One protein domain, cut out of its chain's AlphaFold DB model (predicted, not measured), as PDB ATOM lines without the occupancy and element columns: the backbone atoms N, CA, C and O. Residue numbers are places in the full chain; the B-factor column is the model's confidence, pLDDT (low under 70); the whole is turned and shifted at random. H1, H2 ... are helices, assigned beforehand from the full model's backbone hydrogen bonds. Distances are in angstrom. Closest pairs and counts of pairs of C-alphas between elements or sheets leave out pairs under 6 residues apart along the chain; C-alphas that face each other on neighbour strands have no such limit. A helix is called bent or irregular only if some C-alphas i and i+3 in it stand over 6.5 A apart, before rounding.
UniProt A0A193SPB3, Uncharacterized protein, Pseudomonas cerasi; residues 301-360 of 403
ATOM      1  N   PHE A 301     214.217 263.613 169.193       98.06
ATOM      2  CA  PHE A 301     213.780 264.724 170.029       98.06
ATOM      3  C   PHE A 301     214.516 266.028 169.766       98.06
ATOM      4  O   PHE A 301     214.050 267.036 170.259       98.06
ATOM      5  N   VAL A 302     215.615 266.042 169.013       96.75
ATOM      6  CA  VAL A 302     216.330 267.286 168.667       96.75
ATOM      7  C   VAL A 302     215.727 267.928 167.418       96.75
ATOM      8  O   VAL A 302     214.832 267.357 166.789       96.75
ATOM      9  N   ASP A 303     216.196 269.123 167.057       96.69
ATOM     10  CA  ASP A 303     215.745 269.863 165.875       96.69
ATOM     11  C   ASP A 303     214.216 270.046 165.858       96.69
ATOM     12  O   ASP A 303     213.558 269.838 164.839       96.69
ATOM     13  N   HIS A 304     213.631 270.399 167.010       97.50
ATOM     14  CA  HIS A 304     212.179 270.518 167.195       97.50
ATOM     15  C   HIS A 304     211.414 269.236 166.821       97.50
ATOM     16  O   HIS A 304     210.296 269.273 166.305       97.50
ATOM     17  N   GLY A 305     212.018 268.079 167.092       96.56
ATOM     18  CA  GLY A 305     211.411 266.774 166.865       96.56
ATOM     19  C   GLY A 305     211.377 266.347 165.399       96.56
ATOM     20  O   GLY A 305     210.567 265.497 165.039       96.56
ATOM     21  N   HIS A 306     212.228 266.913 164.538       96.12
ATOM     22  CA  HIS A 306     212.247 266.596 163.104       96.12
ATOM     23  C   HIS A 306     212.394 265.085 162.824       96.12
ATOM     24  O   HIS A 306     211.783 264.553 161.898       96.12
ATOM     25  N   GLY A 307     213.174 264.367 163.640       95.56
ATOM     26  CA  GLY A 307     213.370 262.918 163.512       95.56
ATOM     27  C   GLY A 307     212.235 262.050 164.074       95.56
ATOM     28  O   GLY A 307     212.226 260.838 163.842       95.56
ATOM     29  N   LEU A 308     211.278 262.636 164.804       97.69
ATOM     30  CA  LEU A 308     210.291 261.897 165.594       97.69
ATOM     31  C   LEU A 308     209.385 261.019 164.733       97.69
ATOM     32  O   LEU A 308     209.212 259.839 165.027       97.69
ATOM     33  N   GLU A 309     208.833 261.556 163.647       97.81
ATOM     34  CA  GLU A 309     207.924 260.795 162.788       97.81
ATOM     35  C   GLU A 309     208.617 259.571 162.166       97.81
ATOM     36  O   GLU A 309     208.049 258.478 162.150       97.81
ATOM     37  N   SER A 310     209.860 259.728 161.699       96.25
ATOM     38  CA  SER A 310     210.650 258.634 161.117       96.25
ATOM     39  C   SER A 310     210.922 257.524 162.136       96.25
ATOM     40  O   SER A 310     210.727 256.337 161.845       96.25
ATOM     41  N   PHE A 311     211.294 257.910 163.359       97.81
ATOM     42  CA  PHE A 311     211.484 256.980 164.468       97.81
ATOM     43  C   PHE A 311     210.198 256.212 164.793       97.81
ATOM     44  O   PHE A 311     210.212 254.984 164.888       97.81
ATOM     45  N   LEU A 312     209.060 256.906 164.889       98.06
ATOM     46  CA  LEU A 312     207.771 256.267 165.148       98.06
ATOM     47  C   LEU A 312     207.374 255.310 164.021       98.06
ATOM     48  O   LEU A 312     206.975 254.186 164.301       98.06
ATOM     49  N   ARG A 313     207.522 255.697 162.748       96.62
ATOM     50  CA  ARG A 313     207.211 254.812 161.609       96.62
ATOM     51  C   ARG A 313     208.037 253.530 161.629       96.62
ATOM     52  O   ARG A 313     207.506 252.471 161.306       96.62
ATOM     53  N   SER A 314     209.305 253.639 162.013       94.81
ATOM     54  CA  SER A 314     210.256 252.528 161.979       94.81
ATOM     55  C   SER A 314     210.133 251.611 163.196       94.81
ATOM     56  O   SER A 314     210.197 250.391 163.056       94.81
ATOM     57  N   CYS A 315     209.942 252.181 164.388       96.19
ATOM     58  CA  CYS A 315     210.063 251.454 165.653       96.19
ATOM     59  C   CYS A 315     208.750 251.369 166.446       96.19
ATOM     60  O   CYS A 315     208.520 250.379 167.140       96.19
ATOM     61  N   HIS A 316     207.869 252.372 166.345       96.44
ATOM     62  CA  HIS A 316     206.659 252.492 167.176       96.44
ATOM     63  C   HIS A 316     205.430 252.978 166.383       96.44
ATOM     64  O   HIS A 316     204.836 254.004 166.729       96.44
ATOM     65  N   PRO A 317     204.996 252.261 165.327       96.25
ATOM     66  CA  PRO A 317     203.976 252.759 164.400       96.25
ATOM     67  C   PRO A 317     202.619 253.007 165.074       96.25
ATOM     68  O   PRO A 317     201.880 253.897 164.661       96.25
ATOM     69  N   GLY A 318     202.312 252.282 166.157       95.06
ATOM     70  CA  GLY A 318     201.106 252.506 166.959       95.06
ATOM     71  C   GLY A 318     201.051 253.874 167.650       95.06
ATOM     72  O   GLY A 318     199.961 254.364 167.917       95.06
ATOM     73  N   MET A 319     202.197 254.522 167.885       96.69
ATOM     74  CA  MET A 319     202.278 255.842 168.525       96.69
ATOM     75  C   MET A 319     202.191 257.010 167.537       96.69
ATOM     76  O   MET A 319     202.095 258.158 167.964       96.69
ATOM     77  N   LEU A 320     202.144 256.752 166.223       96.50
ATOM     78  CA  LEU A 320     201.990 257.806 165.210       96.50
ATOM     79  C   LEU A 320     200.715 258.634 165.403       96.50
ATOM     80  O   LEU A 320     200.709 259.829 165.123       96.50
ATOM     81  N   VAL A 321     199.649 258.019 165.921       96.75
ATOM     82  CA  VAL A 321     198.385 258.715 166.219       96.75
ATOM     83  C   VAL A 321     198.550 259.799 167.287       96.75
ATOM     84  O   VAL A 321     197.811 260.779 167.279       96.75
ATOM     85  N   ALA A 322     199.536 259.644 168.175       96.88
ATOM     86  CA  ALA A 322     199.840 260.575 169.253       96.88
ATOM     87  C   ALA A 322     200.906 261.614 168.861       96.88
ATOM     88  O   ALA A 322     201.282 262.423 169.704       96.88
ATOM     89  N   LEU A 323     201.383 261.634 167.608       97.62
ATOM     90  CA  LEU A 323     202.430 262.559 167.147       97.62
ATOM     91  C   LEU A 323     202.158 264.034 167.517       97.62
ATOM     92  O   LEU A 323     203.070 264.677 168.041       97.62
ATOM     93  N   PRO A 324     200.935 264.584 167.351       97.50
ATOM     94  CA  PRO A 324     200.655 265.957 167.771       97.50
ATOM     95  C   PRO A 324     200.824 266.176 169.279       97.50
ATOM     96  O   PRO A 324     201.343 267.209 169.699       97.50
ATOM     97  N   ASP A 325     200.406 265.212 170.101       98.19
ATOM     98  CA  ASP A 325     200.517 265.308 171.558       98.19
ATOM     99  C   ASP A 325     201.950 265.061 172.043       98.19
ATOM    100  O   ASP A 325     202.369 265.681 173.018       98.19
ATOM    101  N   LEU A 326     202.735 264.246 171.331       98.06
ATOM    102  CA  LEU A 326     204.171 264.092 171.565       98.06
ATOM    103  C   LEU A 326     204.907 265.419 171.344       98.06
ATOM    104  O   LEU A 326     205.686 265.826 172.199       98.06
ATOM    105  N   HIS A 327     204.620 266.145 170.256       98.38
ATOM    106  CA  HIS A 327     205.197 267.478 170.035       98.38
ATOM    107  C   HIS A 327     204.758 268.492 171.101       98.38
ATOM    108  O   HIS A 327     205.581 269.283 171.563       98.38
ATOM    109  N   LYS A 328     203.490 268.461 171.541       97.56
ATOM    110  CA  LYS A 328     203.038 269.300 172.666       97.56
ATOM    111  C   LYS A 328     203.837 268.999 173.928       97.56
ATOM    112  O   LYS A 328     204.385 269.938 174.501       97.56
ATOM    113  N   ALA A 329     203.949 267.723 174.301       97.25
ATOM    114  CA  ALA A 329     204.721 267.295 175.459       97.25
ATOM    115  C   ALA A 329     206.177 267.767 175.354       97.25
ATOM    116  O   ALA A 329     206.648 268.455 176.245       97.25
ATOM    117  N   LEU A 330     206.862 267.507 174.235       97.31
ATOM    118  CA  LEU A 330     208.258 267.912 174.024       97.31
ATOM    119  C   LEU A 330     208.465 269.436 174.051       97.31
ATOM    120  O   LEU A 330     209.510 269.907 174.484       97.31
ATOM    121  N   SER A 331     207.466 270.219 173.639       96.12
ATOM    122  CA  SER A 331     207.501 271.688 173.731       96.12
ATOM    123  C   SER A 331     207.223 272.247 175.138       96.12
ATOM    124  O   SER A 331     207.247 273.464 175.319       96.12
ATOM    125  N   GLY A 332     206.928 271.393 176.127       93.75
ATOM    126  CA  GLY A 332     206.557 271.792 177.489       93.75
ATOM    127  C   GLY A 332     205.083 272.168 177.669       93.75
ATOM    128  O   GLY A 332     204.702 272.694 178.715       93.75
ATOM    129  N   SER A 333     204.239 271.905 176.668       94.88
ATOM    130  CA  SER A 333     202.787 272.086 176.767       94.88
ATOM    131  C   SER A 333     202.113 270.876 177.417       94.88
ATOM    132  O   SER A 333     202.613 269.754 177.353       94.88
ATOM    133  N   THR A 334     200.929 271.080 178.002       92.25
ATOM    134  CA  THR A 334     200.134 269.988 178.580       92.25
ATOM    135  C   THR A 334     199.754 268.961 177.513       92.25
ATOM    136  O   THR A 334     199.186 269.302 176.472       92.25
ATOM    137  N   ALA A 335     200.032 267.695 177.806       95.19
ATOM    138  CA  ALA A 335     199.689 266.534 176.997       95.19
ATOM    139  C   ALA A 335     199.127 265.428 177.913       95.19
ATOM    140  O   ALA A 335     199.264 265.531 179.132       95.19
ATOM    141  N   PRO A 336     198.482 264.383 177.369       96.81
ATOM    142  CA  PRO A 336     198.009 263.264 178.179       96.81
ATOM    143  C   PRO A 336     199.154 262.579 178.944       96.81
ATOM    144  O   PRO A 336     200.212 262.323 178.367       96.81
ATOM    145  N   ASP A 337     198.922 262.201 180.203       95.94
ATOM    146  CA  ASP A 337     199.943 261.580 181.068       95.94
ATOM    147  C   ASP A 337     200.584 260.334 180.444       95.94
ATOM    148  O   ASP A 337     201.787 260.120 180.563       95.94
ATOM    149  N   GLN A 338     199.804 259.545 179.703       96.44
ATOM    150  CA  GLN A 338     200.299 258.361 178.996       96.44
ATOM    151  C   GLN A 338     201.347 258.706 177.927       96.44
ATOM    152  O   GLN A 338     202.303 257.958 177.743       96.44
ATOM    153  N   VAL A 339     201.190 259.841 177.237       97.00
ATOM    154  CA  VAL A 339     202.137 260.321 176.218       97.00
ATOM    155  C   VAL A 339     203.432 260.784 176.882       97.00
ATOM    156  O   VAL A 339     204.521 260.452 176.418       97.00
ATOM    157  N   MET A 340     203.312 261.511 177.995       96.94
ATOM    158  CA  MET A 340     204.459 261.972 178.773       96.94
ATOM    159  C   MET A 340     205.245 260.800 179.374       96.94
ATOM    160  O   MET A 340     206.468 260.767 179.256       96.94
ATOM    161  N   GLN A 341     204.562 259.805 179.948       97.31
ATOM    162  CA  GLN A 341     205.209 258.605 180.480       97.31
ATOM    163  C   GLN A 341     205.906 257.806 179.374       97.31
ATOM    164  O   GLN A 341     207.055 257.408 179.537       97.31
ATOM    165  N   TRP A 342     205.253 257.636 178.220       97.94
ATOM    166  CA  TRP A 342     205.853 256.945 177.081       97.94
ATOM    167  C   TRP A 342     207.155 257.615 176.615       97.94
ATOM    168  O   TRP A 342     208.131 256.923 176.331       97.94
ATOM    169  N   LEU A 343     207.193 258.954 176.577       98.25
ATOM    170  CA  LEU A 343     208.403 259.714 176.247       98.25
ATOM    171  C   LEU A 343     209.541 259.463 177.244       98.25
ATOM    172  O   LEU A 343     210.689 259.297 176.828       98.25
ATOM    173  N   VAL A 344     209.234 259.411 178.541       97.56
ATOM    174  CA  VAL A 344     210.222 259.104 179.585       97.56
ATOM    175  C   VAL A 344     210.757 257.681 179.421       97.56
ATOM    176  O   VAL A 344     211.968 257.476 179.418       97.56
ATOM    177  N   ASP A 345     209.879 256.704 179.200       96.94
ATOM    178  CA  ASP A 345     210.269 255.296 179.098       96.94
ATOM    179  C   ASP A 345     211.136 255.028 177.856       96.94
ATOM    180  O   ASP A 345     212.178 254.364 177.946       96.94
ATOM    181  N   ILE A 346     210.734 255.575 176.699       97.62
ATOM    182  CA  ILE A 346     211.405 255.331 175.415       97.62
ATOM    183  C   ILE A 346     212.777 256.001 175.323       97.62
ATOM    184  O   ILE A 346     213.696 255.448 174.722       97.62
ATOM    185  N   SER A 347     212.915 257.184 175.924       97.00
ATOM    186  CA  SER A 347     214.160 257.953 175.911       97.00
ATOM    187  C   SER A 347     215.078 257.597 177.075       97.00
ATOM    188  O   SER A 347     216.289 257.728 176.967       97.00
ATOM    189  N   GLY A 348     214.514 257.159 178.204       95.75
ATOM    190  CA  GLY A 348     215.229 257.047 179.471       95.75
ATOM    191  C   GLY A 348     215.529 258.391 180.141       95.75
ATOM    192  O   GLY A 348     216.244 258.398 181.141       95.75
ATOM    193  N   LEU A 349     215.012 259.503 179.604       96.06
ATOM    194  CA  LEU A 349     215.237 260.871 180.068       96.06
ATOM    195  C   LEU A 349     214.021 261.429 180.811       96.06
ATOM    196  O   LEU A 349     212.876 261.065 180.552       96.06
ATOM    197  N   SER A 350     214.264 262.398 181.695       95.06
ATOM    198  CA  SER A 350     213.185 263.188 182.291       95.06
ATOM    199  C   SER A 350     212.503 264.085 181.245       95.06
ATOM    200  O   SER A 350     213.125 264.495 180.261       95.06
ATOM    201  N   LEU A 351     211.247 264.481 181.488       95.06
ATOM    202  CA  LEU A 351     210.550 265.448 180.625       95.06
ATOM    203  C   LEU A 351     211.312 266.772 180.507       95.06
ATOM    204  O   LEU A 351     211.385 267.342 179.427       95.06
ATOM    205  N   LYS A 352     211.936 267.240 181.593       92.44
ATOM    206  CA  LYS A 352     212.735 268.471 181.578       92.44
ATOM    207  C   LYS A 352     213.932 268.351 180.629       92.44
ATOM    208  O   LYS A 352     214.160 269.244 179.815       92.44
ATOM    209  N   SER A 353     214.639 267.222 180.674       93.81
ATOM    210  CA  SER A 353     215.737 266.913 179.751       93.81
ATOM    211  C   SER A 353     215.254 266.816 178.299       93.81
ATOM    212  O   SER A 353     215.926 267.305 177.394       93.81
ATOM    213  N   LEU A 354     214.070 266.246 178.068       96.25
ATOM    214  CA  LEU A 354     213.458 266.171 176.740       96.25
ATOM    215  C   LEU A 354     213.046 267.545 176.198       96.25
ATOM    216  O   LEU A 354     213.315 267.831 175.034       96.25
ATOM    217  N   HIS A 355     212.463 268.415 177.028       94.44
ATOM    218  CA  HIS A 355     212.139 269.791 176.633       94.44
ATOM    219  C   HIS A 355     213.392 270.556 176.207       94.44
ATOM    220  O   HIS A 355     213.390 271.288 175.218       94.44
ATOM    221  N   ASN A 356     214.483 270.355 176.944       92.31
ATOM    222  CA  ASN A 356     215.768 270.946 176.621       92.31
ATOM    223  C   ASN A 356     216.324 270.428 175.283       92.31
ATOM    224  O   ASN A 356     216.725 271.225 174.438       92.31
ATOM    225  N   LEU A 357     216.293 269.109 175.047       95.19
ATOM    226  CA  LEU A 357     216.696 268.529 173.760       95.19
ATOM    227  C   LEU A 357     215.852 269.055 172.593       95.19
ATOM    228  O   LEU A 357     216.404 269.297 171.524       95.19
ATOM    229  N   TYR A 358     214.555 269.286 172.801       96.75
ATOM    230  CA  TYR A 358     213.633 269.753 171.763       96.75
ATOM    231  C   TYR A 358     214.031 271.082 171.126       96.75
ATOM    232  O   TYR A 358     213.900 271.249 169.912       96.75
ATOM    233  N   GLY A 359     214.576 272.002 171.923       93.38
ATOM    234  CA  GLY A 359     215.104 273.275 171.433       93.38
ATOM    235  C   GLY A 359     216.540 273.207 170.897       93.38
ATOM    236  O   GLY A 359     217.011 274.181 170.310       93.38
ATOM    237  N   LYS A 360     217.258 272.095 171.101       94.00
ATOM    238  CA  LYS A 360     218.652 271.938 170.665       94.00
ATOM    239  C   LYS A 360     218.734 271.438 169.231       94.00
ATOM    240  O   LYS A 360     217.858 270.731 168.736       94.00
TER     241      LYS A 360
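Overview. This is residues 301 to 360 of the 403 residues of an uncharacterized protein of Pseudomonas cerasi (UniProt A0A193SPB3). The longest helix, H2, runs along one side of a small helical body, and the other three helices pack on it: H1 folds back beside its first half as a helical hairpin, H3 crosses it, and H4 packs on its last two residues, 329 to 330. H1 and H4 lie at opposite ends of H2. The 60 printed residues hold four named helices, H1, H2, H3, H4 along the chain, and no named strand; the class is all helix. The whole is compact, with a radius of gyration of the C-alphas of 10.2 A, and rounded, with spans of 25 by 23 by 20 A.

Arrangement. H2, residues 317 to 330, is the hub, touching three helices. With residues 318 to 323 alone it touches H1, residues 308 to 315, at a shallow tilt of 29 degrees, opposite ways; their closest C-alphas, of Leu 312 and Leu 320, are 6.0 A apart. H3, residues 337 to 347, touches H2 about perpendicular, at 80 degrees, closest at the C-alphas of Ala 329 and Met 340, 6.3 A. H4, residues 351 to 359, touches H2 about perpendicular, at 86 degrees; the closest C-alphas, of Leu 330 and His 355, are 5.0 A apart. H3 and H4 only just touch, with 3 pairs of C-alphas within 8 A, closest at Val 344 and Leu 351, 6.4 A, about perpendicular at 73 degrees. The helix packing is mostly crossed, with 1 of these 4 touching pairs at a shallow tilt. H1 is apart from H3 and H4. Every O i to N i+4 pair is within hydrogen-bond range in H1 and H3, against 5 of 10 in H2 and 4 of 5 in H4.

Along the chain. H2 is 18.5 A long and irregular: C-alphas 321 and 324 are 7.7 A apart. H3 is 15.6 A long, H4 12.9 A and H1 10.4 A. H1 begins at C-alpha 308 (210.291, 261.897, 165.594), and H4 ends at C-alpha 359 (215.104, 273.275, 171.433).

Size, cuts and confidence. The two C-alphas farthest apart, of Gly 318 and Lys 360, are 26.4 A apart. The printed part has no cut. The links H1 to H2 and H3 to H4 are tight, and H2 to H3 is short. The mean pLDDT of the printed part is 96.3, and no printed residue is under 70.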